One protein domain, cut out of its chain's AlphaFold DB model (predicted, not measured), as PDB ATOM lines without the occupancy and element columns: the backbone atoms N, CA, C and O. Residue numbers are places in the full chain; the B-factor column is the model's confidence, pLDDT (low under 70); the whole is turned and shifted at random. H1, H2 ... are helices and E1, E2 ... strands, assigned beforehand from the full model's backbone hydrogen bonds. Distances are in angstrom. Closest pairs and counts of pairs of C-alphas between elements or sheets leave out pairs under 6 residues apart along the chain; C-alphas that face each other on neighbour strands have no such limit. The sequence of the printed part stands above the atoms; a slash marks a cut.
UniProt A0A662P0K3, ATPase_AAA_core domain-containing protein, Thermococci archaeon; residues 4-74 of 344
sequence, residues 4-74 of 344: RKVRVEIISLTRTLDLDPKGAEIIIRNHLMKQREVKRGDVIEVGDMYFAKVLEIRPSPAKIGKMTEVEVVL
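What this domain is: This is residues 4 to 74 of the 344 residues of the protein "ATPase_AAA_core domain-containing protein" of Thermococci archaeon (UniProt A0A662P0K3). Look for one strongly twisted, curled sheet of four strands, with a single helix, H1, running across one of its faces and touching the two edge strands, E4 and E2. The loop around Asp 18, between E1 and H1, lies at one end of the longest axis, and the turn around Pro 61, between E3 and E4, lies at the other. The printed part has 71 residues, with one named helix and four named strands that follow each other as E1, H1, E2, E3, E4. The sheet's order is E2, E3, E1, E4; it is mixed, and the class is mixed, helices and strands. The whole is compact, with a radius of gyration of the C-alphas of 10.9 A and spans of 31 by 21 by 19 A.

How they stand to each other: Start at E1, residues 5 to 10, an inner strand of the sheet. Beside it, E4, residues 69 to 74, is its parallel neighbour at 22 degrees; check N 6 and O 69, 2.8 A apart, within hydrogen-bond range. Its other neighbour is E3, residues 50 to 58, antiparallel at 152 degrees, with N 7 and O 56 at 2.8 A; E3 bends by 59 degrees at residue 55. Next comes E2, residues 43 to 46, which forms a hairpin with E3 through a tight link; they are antiparallel at 123 degrees, with N 46 and O 50 at 2.7 A. E2 and E4 are apart. Now find H1, residues 21 to 32, which is on the sheet at a height over the sheet of 6.6 A, in two layers, a helix on one face of a sheet. It lies over E1, only just, with 3 of its 12 C-alphas falling on that strand, and runs across the strands, at 73 degrees to E1 on the local plane. H1 touches E4, the closest C-alphas being those of Glu 25 and Val 70 at 5.9 A. It also touches E2, at the C-alphas of His 31 and Val 46, 6.1 A apart. E1, H1 and E2 form a split strand-helix-strand unit, two strands of one sheet joined through a helix, with E3 between them in the sheet; its crossover is left-handed. In H1 every O i to N i+4 pair is within hydrogen-bond range.

Where its parts are: Find C-alpha 5 at (-40.195, -43.141, 24.786); from there E1 runs 16.1 A to Ile 10. H1 begins at C-alpha 21, (-29.813, -32.362, 18.351), and covers 16.3 A to Leu 32. E2 covers 9.5 A, and E3, the longest strand, 22.7 A. E4 covers 16.5 A and ends at C-alpha 74, (-27.345, -40.417, 14.127).

The domain as a whole: The two C-alphas farthest apart, those of Asp 18 and Pro 61, are 31.3 A apart. The printed part has no cut, and no link is long. The mean pLDDT of the printed part is 77.3; look for values under 70 at residues 12 to 22 and 46 to 50.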
ATOM      1  N   ARG A   4     -44.172 -43.790  25.979       91.31
ATOM      2  CA  ARG A   4     -43.354 -43.036  26.939       91.31
ATOM      3  C   ARG A   4     -42.075 -42.547  26.274       91.31
ATOM      4  O   ARG A   4     -41.700 -41.396  26.454       91.31
ATOM      5  N   LYS A   5     -41.451 -43.418  25.477       91.19
ATOM      6  CA  LYS A   5     -40.195 -43.141  24.786       91.19
ATOM      7  C   LYS A   5     -40.182 -43.750  23.391       91.19
ATOM      8  O   LYS A   5     -40.657 -44.874  23.201       91.19
ATOM      9  N   VAL A   6     -39.610 -43.019  22.443       91.00
ATOM     10  CA  VAL A   6     -39.270 -43.496  21.103       91.00
ATOM     11  C   VAL A   6     -37.826 -43.157  20.807       91.00
ATOM     12  O   VAL A   6     -37.391 -42.030  21.027       91.00
ATOM     13  N   ARG A   7     -37.100 -44.136  20.277       90.94
ATOM     14  CA  ARG A   7     -35.753 -43.952  19.759       90.94
ATOM     15  C   ARG A   7     -35.797 -44.008  18.242       90.94
ATOM     16  O   ARG A   7     -36.252 -45.001  17.668       90.94
ATOM     17  N   VAL A   8     -35.322 -42.947  17.609       87.69
ATOM     18  CA  VAL A   8     -35.246 -42.814  16.154       87.69
ATOM     19  C   VAL A   8     -33.801 -42.627  15.735       87.69
ATOM     20  O   VAL A   8     -33.042 -41.902  16.372       87.69
ATOM     21  N   GLU A   9     -33.427 -43.283  14.650       85.00
ATOM     22  CA  GLU A   9     -32.149 -43.097  13.986       85.00
ATOM     23  C   GLU A   9     -32.361 -42.255  12.740       85.00
ATOM     24  O   GLU A   9     -33.086 -42.655  11.831       85.00
ATOM     25  N   ILE A  10     -31.738 -41.083  12.688       78.06
ATOM     26  CA  ILE A  10     -31.694 -40.318  11.450       78.06
ATOM     27  C   ILE A  10     -30.740 -41.040  10.499       78.06
ATOM     28  O   ILE A  10     -29.547 -41.182  10.780       78.06
ATOM     29  N   ILE A  11     -31.299 -41.481   9.376       71.44
ATOM     30  CA  ILE A  11     -30.585 -42.175   8.301       71.44
ATOM     31  C   ILE A  11     -30.376 -41.264   7.083       71.44
ATOM     32  O   ILE A  11     -29.510 -41.530   6.257       71.44
ATOM     33  N   SER A  12     -31.117 -40.156   6.997       65.06
ATOM     34  CA  SER A  12     -30.904 -39.079   6.026       65.06
ATOM     35  C   SER A  12     -29.905 -38.041   6.500       65.06
ATOM     36  O   SER A  12     -29.862 -37.665   7.670       65.06
ATOM     37  N   LEU A  13     -29.184 -37.458   5.568       55.84
ATOM     38  CA  LEU A  13     -28.056 -36.596   5.881       55.84
ATOM     39  C   LEU A  13     -28.155 -35.178   5.291       55.84
ATOM     40  O   LEU A  13     -27.356 -34.293   5.633       55.84
ATOM     41  N   THR A  14     -29.189 -34.926   4.487       46.94
ATOM     42  CA  THR A  14     -29.554 -33.603   3.993       46.94
ATOM     43  C   THR A  14     -29.729 -32.652   5.176       46.94
ATOM     44  O   THR A  14     -30.622 -32.818   5.995       46.94
ATOM     45  N   ARG A  15     -28.821 -31.672   5.306       48.91
ATOM     46  CA  ARG A  15     -28.761 -30.659   6.393       48.91
ATOM     47  C   ARG A  15     -28.750 -31.183   7.844       48.91
ATOM     48  O   ARG A  15     -28.688 -30.380   8.768       48.91
ATOM     49  N   THR A  16     -28.633 -32.491   8.073       44.50
ATOM     50  CA  THR A  16     -28.458 -33.118   9.406       44.50
ATOM     51  C   THR A  16     -27.202 -32.627  10.145       44.50
ATOM     52  O   THR A  16     -27.043 -32.813  11.350       44.50
ATOM     53  N   LEU A  17     -26.295 -31.972   9.419       42.47
ATOM     54  CA  LEU A  17     -25.093 -31.338   9.949       42.47
ATOM     55  C   LEU A  17     -25.351 -30.021  10.690       42.47
ATOM     56  O   LEU A  17     -24.594 -29.716  11.610       42.47
ATOM     57  N   ASP A  18     -26.427 -29.317  10.336       47.94
ATOM     58  CA  ASP A  18     -26.768 -27.992  10.870       47.94
ATOM     59  C   ASP A  18     -27.891 -28.060  11.920       47.94
ATOM     60  O   ASP A  18     -28.184 -27.077  12.597       47.94
ATOM     61  N   LEU A  19     -28.521 -29.228  12.083       51.94
ATOM     62  CA  LEU A  19     -29.496 -29.467  13.140       51.94
ATOM     63  C   LEU A  19     -28.787 -29.627  14.489       51.94
ATOM     64  O   LEU A  19     -28.079 -30.611  14.730       51.94
ATOM     65  N   ASP A  20     -29.040 -28.680  15.390       59.50
ATOM     66  CA  ASP A  20     -28.902 -28.907  16.827       59.50
ATOM     67  C   ASP A  20     -29.706 -30.172  17.202       59.50
ATOM     68  O   ASP A  20     -30.886 -30.259  16.833       59.50
ATOM     69  N   PRO A  21     -29.113 -31.158  17.906       61.12
ATOM     70  CA  PRO A  21     -29.813 -32.362  18.351       61.12
ATOM     71  C   PRO A  21     -31.188 -32.086  18.977       61.12
ATOM     72  O   PRO A  21     -32.149 -32.793  18.677       61.12
ATOM     73  N   LYS A  22     -31.331 -30.997  19.748       66.38
ATOM     74  CA  LYS A  22     -32.622 -30.613  20.346       66.38
ATOM     75  C   LYS A  22     -33.643 -30.132  19.312       66.38
ATOM     76  O   LYS A  22     -34.832 -30.425  19.431       66.38
ATOM     77  N   GLY A  23     -33.197 -29.418  18.279       70.06
ATOM     78  CA  GLY A  23     -34.044 -29.014  17.154       70.06
ATOM     79  C   GLY A  23     -34.579 -30.222  16.381       70.06
ATOM     80  O   GLY A  23     -35.773 -30.287  16.075       70.06
ATOM     81  N   ALA A  24     -33.722 -31.221  16.144       70.94
ATOM     82  CA  ALA A  24     -34.106 -32.465  15.475       70.94
ATOM     83  C   ALA A  24     -35.164 -33.247  16.271       70.94
ATOM     84  O   ALA A  24     -36.155 -33.703  15.697       70.94
ATOM     85  N   GLU A  25     -35.012 -33.345  17.595       76.94
ATOM     86  CA  GLU A  25     -35.996 -33.992  18.472       76.94
ATOM     87  C   GLU A  25     -37.386 -33.355  18.365       76.94
ATOM     88  O   GLU A  25     -38.394 -34.063  18.297       76.94
ATOM     89  N   ILE A  26     -37.462 -32.020  18.333       76.25
ATOM     90  CA  ILE A  26     -38.732 -31.287  18.227       76.25
ATOM     91  C   ILE A  26     -39.400 -31.553  16.879       76.25
ATOM     92  O   ILE A  26     -40.593 -31.871  16.833       76.25
ATOM     93  N   ILE A  27     -38.638 -31.449  15.789       77.88
ATOM     94  CA  ILE A  27     -39.154 -31.648  14.433       77.88
ATOM     95  C   ILE A  27     -39.672 -33.083  14.268       77.88
ATOM     96  O   ILE A  27     -40.808 -33.282  13.824       77.88
ATOM     97  N   ILE A  28     -38.886 -34.082  14.684       80.38
ATOM     98  CA  ILE A  28     -39.261 -35.492  14.540       80.38
ATOM     99  C   ILE A  28     -40.462 -35.830  15.429       80.38
ATOM    100  O   ILE A  28     -41.390 -36.488  14.958       80.38
ATOM    101  N   ARG A  29     -40.528 -35.321  16.669       83.88
ATOM    102  CA  ARG A  29     -41.702 -35.495  17.545       83.88
ATOM    103  C   ARG A  29     -42.972 -34.953  16.897       83.88
ATOM    104  O   ARG A  29     -43.976 -35.660  16.837       83.88
ATOM    105  N   ASN A  30     -42.926 -33.723  16.387       82.75
ATOM    106  CA  ASN A  30     -44.080 -33.079  15.760       82.75
ATOM    107  C   ASN A  30     -44.573 -33.851  14.532       82.75
ATOM    108  O   ASN A  30     -45.775 -33.899  14.279       82.75
ATOM    109  N   HIS A  31     -43.660 -34.466  13.781       82.94
ATOM    110  CA  HIS A  31     -44.021 -35.287  12.634       82.94
ATOM    111  C   HIS A  31     -44.600 -36.645  13.057       82.94
ATOM    112  O   HIS A  31     -45.671 -37.034  12.598       82.94
ATOM    113  N   LEU A  32     -43.949 -37.334  13.995       82.38
ATOM    114  CA  LEU A  32     -44.407 -38.601  14.569       82.38
ATOM    115  C   LEU A  32     -45.806 -38.504  15.194       82.38
ATOM    116  O   LEU A  32     -46.594 -39.439  15.090       82.38
ATOM    117  N   MET A  33     -46.140 -37.372  15.816       84.00
ATOM    118  CA  MET A  33     -47.471 -37.125  16.382       84.00
ATOM    119  C   MET A  33     -48.595 -37.094  15.334       84.00
ATOM    120  O   MET A  33     -49.758 -37.279  15.694       84.00
ATOM    121  N   LYS A  34     -48.278 -36.851  14.055       83.06
ATOM    122  CA  LYS A  34     -49.256 -36.895  12.954       83.06
ATOM    123  C   LYS A  34     -49.561 -38.330  12.509       83.06
ATOM    124  O   LYS A  34     -50.562 -38.551  11.832       83.06
ATOM    125  N   GLN A  35     -48.724 -39.295  12.888       77.25
ATOM    126  CA  GLN A  35     -48.890 -40.700  12.529       77.25
ATOM    127  C   GLN A  35     -49.919 -41.380  13.442       77.25
ATOM    128  O   GLN A  35     -49.989 -41.118  14.645       77.25
ATOM    129  N   ARG A  36     -50.742 -42.272  12.873       75.38
ATOM    130  CA  ARG A  36     -51.805 -42.964  13.630       75.38
ATOM    131  C   ARG A  36     -51.249 -43.913  14.689       75.38
ATOM    132  O   ARG A  36     -51.820 -43.984  15.776       75.38
ATOM    133  N   GLU A  37     -50.186 -44.634  14.358       84.50
ATOM    134  CA  GLU A  37     -49.454 -45.563  15.217       84.50
ATOM    135  C   GLU A  37     -48.085 -45.814  14.577       84.50
ATOM    136  O   GLU A  37     -47.977 -45.785  13.353       84.50
ATOM    137  N   VAL A  38     -47.054 -46.020  15.392       84.12
ATOM    138  CA  VAL A  38     -45.674 -46.194  14.919       84.12
ATOM    139  C   VAL A  38     -45.150 -47.540  15.415       84.12
ATOM    140  O   VAL A  38     -45.505 -47.981  16.516       84.12
ATOM    141  N   LYS A  39     -44.319 -48.206  14.609       88.00
ATOM    142  CA  LYS A  39     -43.690 -49.499  14.901       88.00
ATOM    143  C   LYS A  39     -42.177 -49.428  14.728       88.00
ATOM    144  O   LYS A  39     -41.631 -48.584  14.023       88.00
ATOM    145  N   ARG A  40     -41.473 -50.357  15.382       89.56
ATOM    146  CA  ARG A  40     -40.041 -50.565  15.144       89.56
ATOM    147  C   ARG A  40     -39.815 -50.953  13.682       89.56
ATOM    148  O   ARG A  40     -40.455 -51.877  13.193       89.56
ATOM    149  N   GLY A  41     -38.854 -50.299  13.039       84.06
ATOM    150  CA  GLY A  41     -38.492 -50.522  11.642       84.06
ATOM    151  C   GLY A  41     -39.130 -49.540  10.662       84.06
ATOM    152  O   GLY A  41     -38.622 -49.440   9.548       84.06
ATOM    153  N   ASP A  42     -40.157 -48.791  11.074       84.56
ATOM    154  CA  ASP A  42     -40.787 -47.781  10.224       84.56
ATOM    155  C   ASP A  42     -39.753 -46.737   9.791       84.56
ATOM    156  O   ASP A  42     -38.986 -46.226  10.615       84.56
ATOM    157  N   VAL A  43     -39.735 -46.423   8.498       81.81
ATOM    158  CA  VAL A  43     -38.973 -45.301   7.947       81.81
ATOM    159  C   VAL A  43     -39.939 -44.146   7.758       81.81
ATOM    160  O   VAL A  43     -40.960 -44.280   7.090       81.81
ATOM    161  N   ILE A  44     -39.623 -43.021   8.384       79.69
ATOM    162  CA  ILE A  44     -40.471 -41.838   8.420       79.69
ATOM    163  C   ILE A  44     -39.784 -40.743   7.632       79.69
ATOM    164  O   ILE A  44     -38.638 -40.397   7.916       79.69
ATOM    165  N   GLU A  45     -40.519 -40.172   6.694       74.56
ATOM    166  CA  GLU A  45     -40.132 -38.966   5.983       74.56
ATOM    167  C   GLU A  45     -40.590 -37.738   6.780       74.56
ATOM    168  O   GLU A  45     -41.778 -37.482   6.954       74.56
ATOM    169  N   VAL A  46     -39.647 -37.000   7.352       69.31
ATOM    170  CA  VAL A  46     -39.890 -35.863   8.235       69.31
ATOM    171  C   VAL A  46     -39.810 -34.576   7.412       69.31
ATOM    172  O   VAL A  46     -38.766 -33.926   7.333       69.31
ATOM    173  N   GLY A  47     -40.940 -34.223   6.787       62.50
ATOM    174  CA  GLY A  47     -40.995 -33.173   5.754       62.50
ATOM    175  C   GLY A  47     -40.213 -33.579   4.498       62.50
ATOM    176  O   GLY A  47     -39.793 -34.721   4.404       62.50
ATOM    177  N   ASP A  48     -39.919 -32.645   3.591       54.28
ATOM    178  CA  ASP A  48     -39.129 -32.929   2.370       54.28
ATOM    179  C   ASP A  48     -37.615 -33.108   2.647       54.28
ATOM    180  O   ASP A  48     -36.782 -32.986   1.749       54.28
ATOM    181  N   MET A  49     -37.222 -33.280   3.918       54.50
ATOM    182  CA  MET A  49     -35.857 -32.999   4.384       54.50
ATOM    183  C   MET A  49     -35.136 -34.183   5.039       54.50
ATOM    184  O   MET A  49     -33.911 -34.259   4.908       54.50
ATOM    185  N   TYR A  50     -35.839 -35.093   5.734       68.44
ATOM    186  CA  TYR A  50     -35.195 -36.175   6.496       68.44
ATOM    187  C   TYR A  50     -35.930 -37.518   6.395       68.44
ATOM    188  O   TYR A  50     -37.149 -37.565   6.392       68.44
ATOM    189  N   PHE A  51     -35.181 -38.614   6.434       74.25
ATOM    190  CA  PHE A  51     -35.619 -39.978   6.686       74.25
ATOM    191  C   PHE A  51     -35.100 -40.416   8.059       74.25
ATOM    192  O   PHE A  51     -33.892 -40.397   8.328       74.25
ATOM    193  N   ALA A  52     -36.011 -40.832   8.929       81.00
ATOM    194  CA  ALA A  52     -35.702 -41.363  10.248       81.00
ATOM    195  C   ALA A  52     -36.262 -42.778  10.385       81.00
ATOM    196  O   ALA A  52     -37.444 -43.011  10.144       81.00
ATOM    197  N   LYS A  53     -35.420 -43.727  10.791       86.44
ATOM    198  CA  LYS A  53     -35.817 -45.103  11.072       86.44
ATOM    199  C   LYS A  53     -36.141 -45.260  12.548       86.44
ATOM    200  O   LYS A  53     -35.347 -44.901  13.416       86.44
ATOM    201  N   VAL A  54     -37.285 -45.844  12.860       88.62
ATOM    202  CA  VAL A  54     -37.667 -46.109  14.245       88.62
ATOM    203  C   VAL A  54     -36.899 -47.319  14.764       88.62
ATOM    204  O   VAL A  54     -37.125 -48.452  14.333       88.62
ATOM    205  N   LEU A  55     -35.995 -47.088  15.715       89.12
ATOM    206  CA  LEU A  55     -35.214 -48.150  16.346       89.12
ATOM    207  C   LEU A  55     -36.002 -48.857  17.443       89.12
ATOM    208  O   LEU A  55     -35.909 -50.079  17.579       89.12
ATOM    209  N   GLU A  56     -36.752 -48.090  18.234       91.88
ATOM    210  CA  GLU A  56     -37.434 -48.590  19.424       91.88
ATOM    211  C   GLU A  56     -38.620 -47.705  19.834       91.88
ATOM    212  O   GLU A  56     -38.567 -46.484  19.713       91.88
ATOM    213  N   ILE A  57     -39.677 -48.321  20.374       90.69
ATOM    214  CA  ILE A  57     -40.849 -47.648  20.952       90.69
ATOM    215  C   ILE A  57     -41.207 -48.361  22.257       90.69
ATOM    216  O   ILE A  57     -41.228 -49.592  22.308       90.69
ATOM    217  N   ARG A  58     -41.506 -47.608  23.321       88.88
ATOM    218  CA  ARG A  58     -41.921 -48.166  24.615       88.88
ATOM    219  C   ARG A  58     -43.160 -47.462  25.177       88.88
ATOM    220  O   ARG A  58     -43.066 -46.273  25.494       88.88
ATOM    221  N   PRO A  59     -44.281 -48.173  25.410       87.31
ATOM    222  CA  PRO A  59     -44.604 -49.518  24.905       87.31
ATOM    223  C   PRO A  59     -44.806 -49.518  23.379       87.31
ATOM    224  O   PRO A  59     -45.083 -48.470  22.809       87.31
ATOM    225  N   SER A  60     -44.676 -50.678  22.727       83.88
ATOM    226  CA  SER A  60     -44.869 -50.845  21.277       83.88
ATOM    227  C   SER A  60     -45.957 -51.883  20.987       83.88
ATOM    228  O   SER A  60     -45.944 -52.930  21.635       83.88
ATOM    229  N   PRO A  61     -46.822 -51.673  19.978       81.19
ATOM    230  CA  PRO A  61     -46.994 -50.442  19.198       81.19
ATOM    231  C   PRO A  61     -47.733 -49.357  20.008       81.19
ATOM    232  O   PRO A  61     -48.423 -49.656  20.986       81.19
ATOM    233  N   ALA A  62     -47.536 -48.081  19.663       87.19
ATOM    234  CA  ALA A  62     -48.171 -46.973  20.379       87.19
ATOM    235  C   ALA A  62     -48.288 -45.691  19.542       87.19
ATOM    236  O   ALA A  62     -47.592 -45.494  18.544       87.19
ATOM    237  N   LYS A  63     -49.163 -44.787  19.997       87.88
ATOM    238  CA  LYS A  63     -49.289 -43.423  19.465       87.88
ATOM    239  C   LYS A  63     -48.225 -42.516  20.063       87.88
ATOM    240  O   LYS A  63     -47.893 -42.649  21.242       87.88
ATOM    241  N   ILE A  64     -47.749 -41.548  19.292       88.31
ATOM    242  CA  ILE A  64     -46.789 -40.555  19.783       88.31
ATOM    243  C   ILE A  64     -47.555 -39.324  20.251       88.31
ATOM    244  O   ILE A  64     -48.443 -38.835  19.558       88.31
ATOM    245  N   GLY A  65     -47.265 -38.863  21.466       84.94
ATOM    246  CA  GLY A  65     -47.927 -37.718  22.086       84.94
ATOM    247  C   GLY A  65     -46.944 -36.603  22.430       84.94
ATOM    248  O   GLY A  65     -45.731 -36.774  22.346       84.94
ATOM    249  N   LYS A  66     -47.471 -35.460  22.888       85.06
ATOM    250  CA  LYS A  66     -46.658 -34.290  23.284       85.06
ATOM    251  C   LYS A  66     -45.626 -34.608  24.372       85.06
ATOM    252  O   LYS A  66     -44.559 -34.010  24.382       85.06
ATOM    253  N   MET A  67     -45.959 -35.545  25.261       87.56
ATOM    254  CA  MET A  67     -45.122 -35.964  26.393       87.56
ATOM    255  C   MET A  67     -44.233 -37.174  26.076       87.56
ATOM    256  O   MET A  67     -43.550 -37.672  26.966       87.56
ATOM    257  N   THR A  68     -44.258 -37.690  24.843       88.31
ATOM    258  CA  THR A  68     -43.370 -38.786  24.450       88.31
ATOM    259  C   THR A  68     -41.940 -38.257  24.337       88.31
ATOM    260  O   THR A  68     -41.661 -37.339  23.558       88.31
ATOM    261  N   GLU A  69     -41.027 -38.860  25.096       88.06
ATOM    262  CA  GLU A  69     -39.594 -38.618  24.961       88.06
ATOM    263  C   GLU A  69     -39.135 -39.154  23.600       88.06
ATOM    264  O   GLU A  69     -39.392 -40.311  23.260       88.06
ATOM    265  N   VAL A  70     -38.486 -38.307  22.805       86.50
ATOM    266  CA  VAL A  70     -37.934 -38.690  21.503       86.50
ATOM    267  C   VAL A  70     -36.430 -38.596  21.633       86.50
ATOM    268  O   VAL A  70     -35.903 -37.503  21.785       86.50
ATOM    269  N   GLU A  71     -35.765 -39.743  21.602       86.56
ATOM    270  CA  GLU A  71     -34.313 -39.826  21.552       86.56
ATOM    271  C   GLU A  71     -33.894 -39.959  20.091       86.56
ATOM    272  O   GLU A  71     -34.256 -40.928  19.415       86.56
ATOM    273  N   VAL A  72     -33.132 -38.981  19.612       81.88
ATOM    274  CA  VAL A  72     -32.601 -38.964  18.252       81.88
ATOM    275  C   VAL A  72     -31.148 -39.409  18.283       81.88
ATOM    276  O   VAL A  72     -30.313 -38.795  18.945       81.88
ATOM    277  N   VAL A  73     -30.832 -40.457  17.528       79.94
ATOM    278  CA  VAL A  73     -29.452 -40.868  17.262       79.94
ATOM    279  C   VAL A  73     -29.123 -40.684  15.788       79.94
ATOM    280  O   VAL A  73     -29.997 -40.740  14.925       79.94
ATOM    281  N   LEU A  74     -27.850 -40.447  15.494       72.44
ATOM    282  CA  LEU A  74     -27.345 -40.417  14.127       72.44
ATOM    283  C   LEU A  74     -26.765 -41.792  13.793       72.44
ATOM    284  O   LEU A  74     -26.008 -42.339  14.599       72.44
TER     285      LEU A  74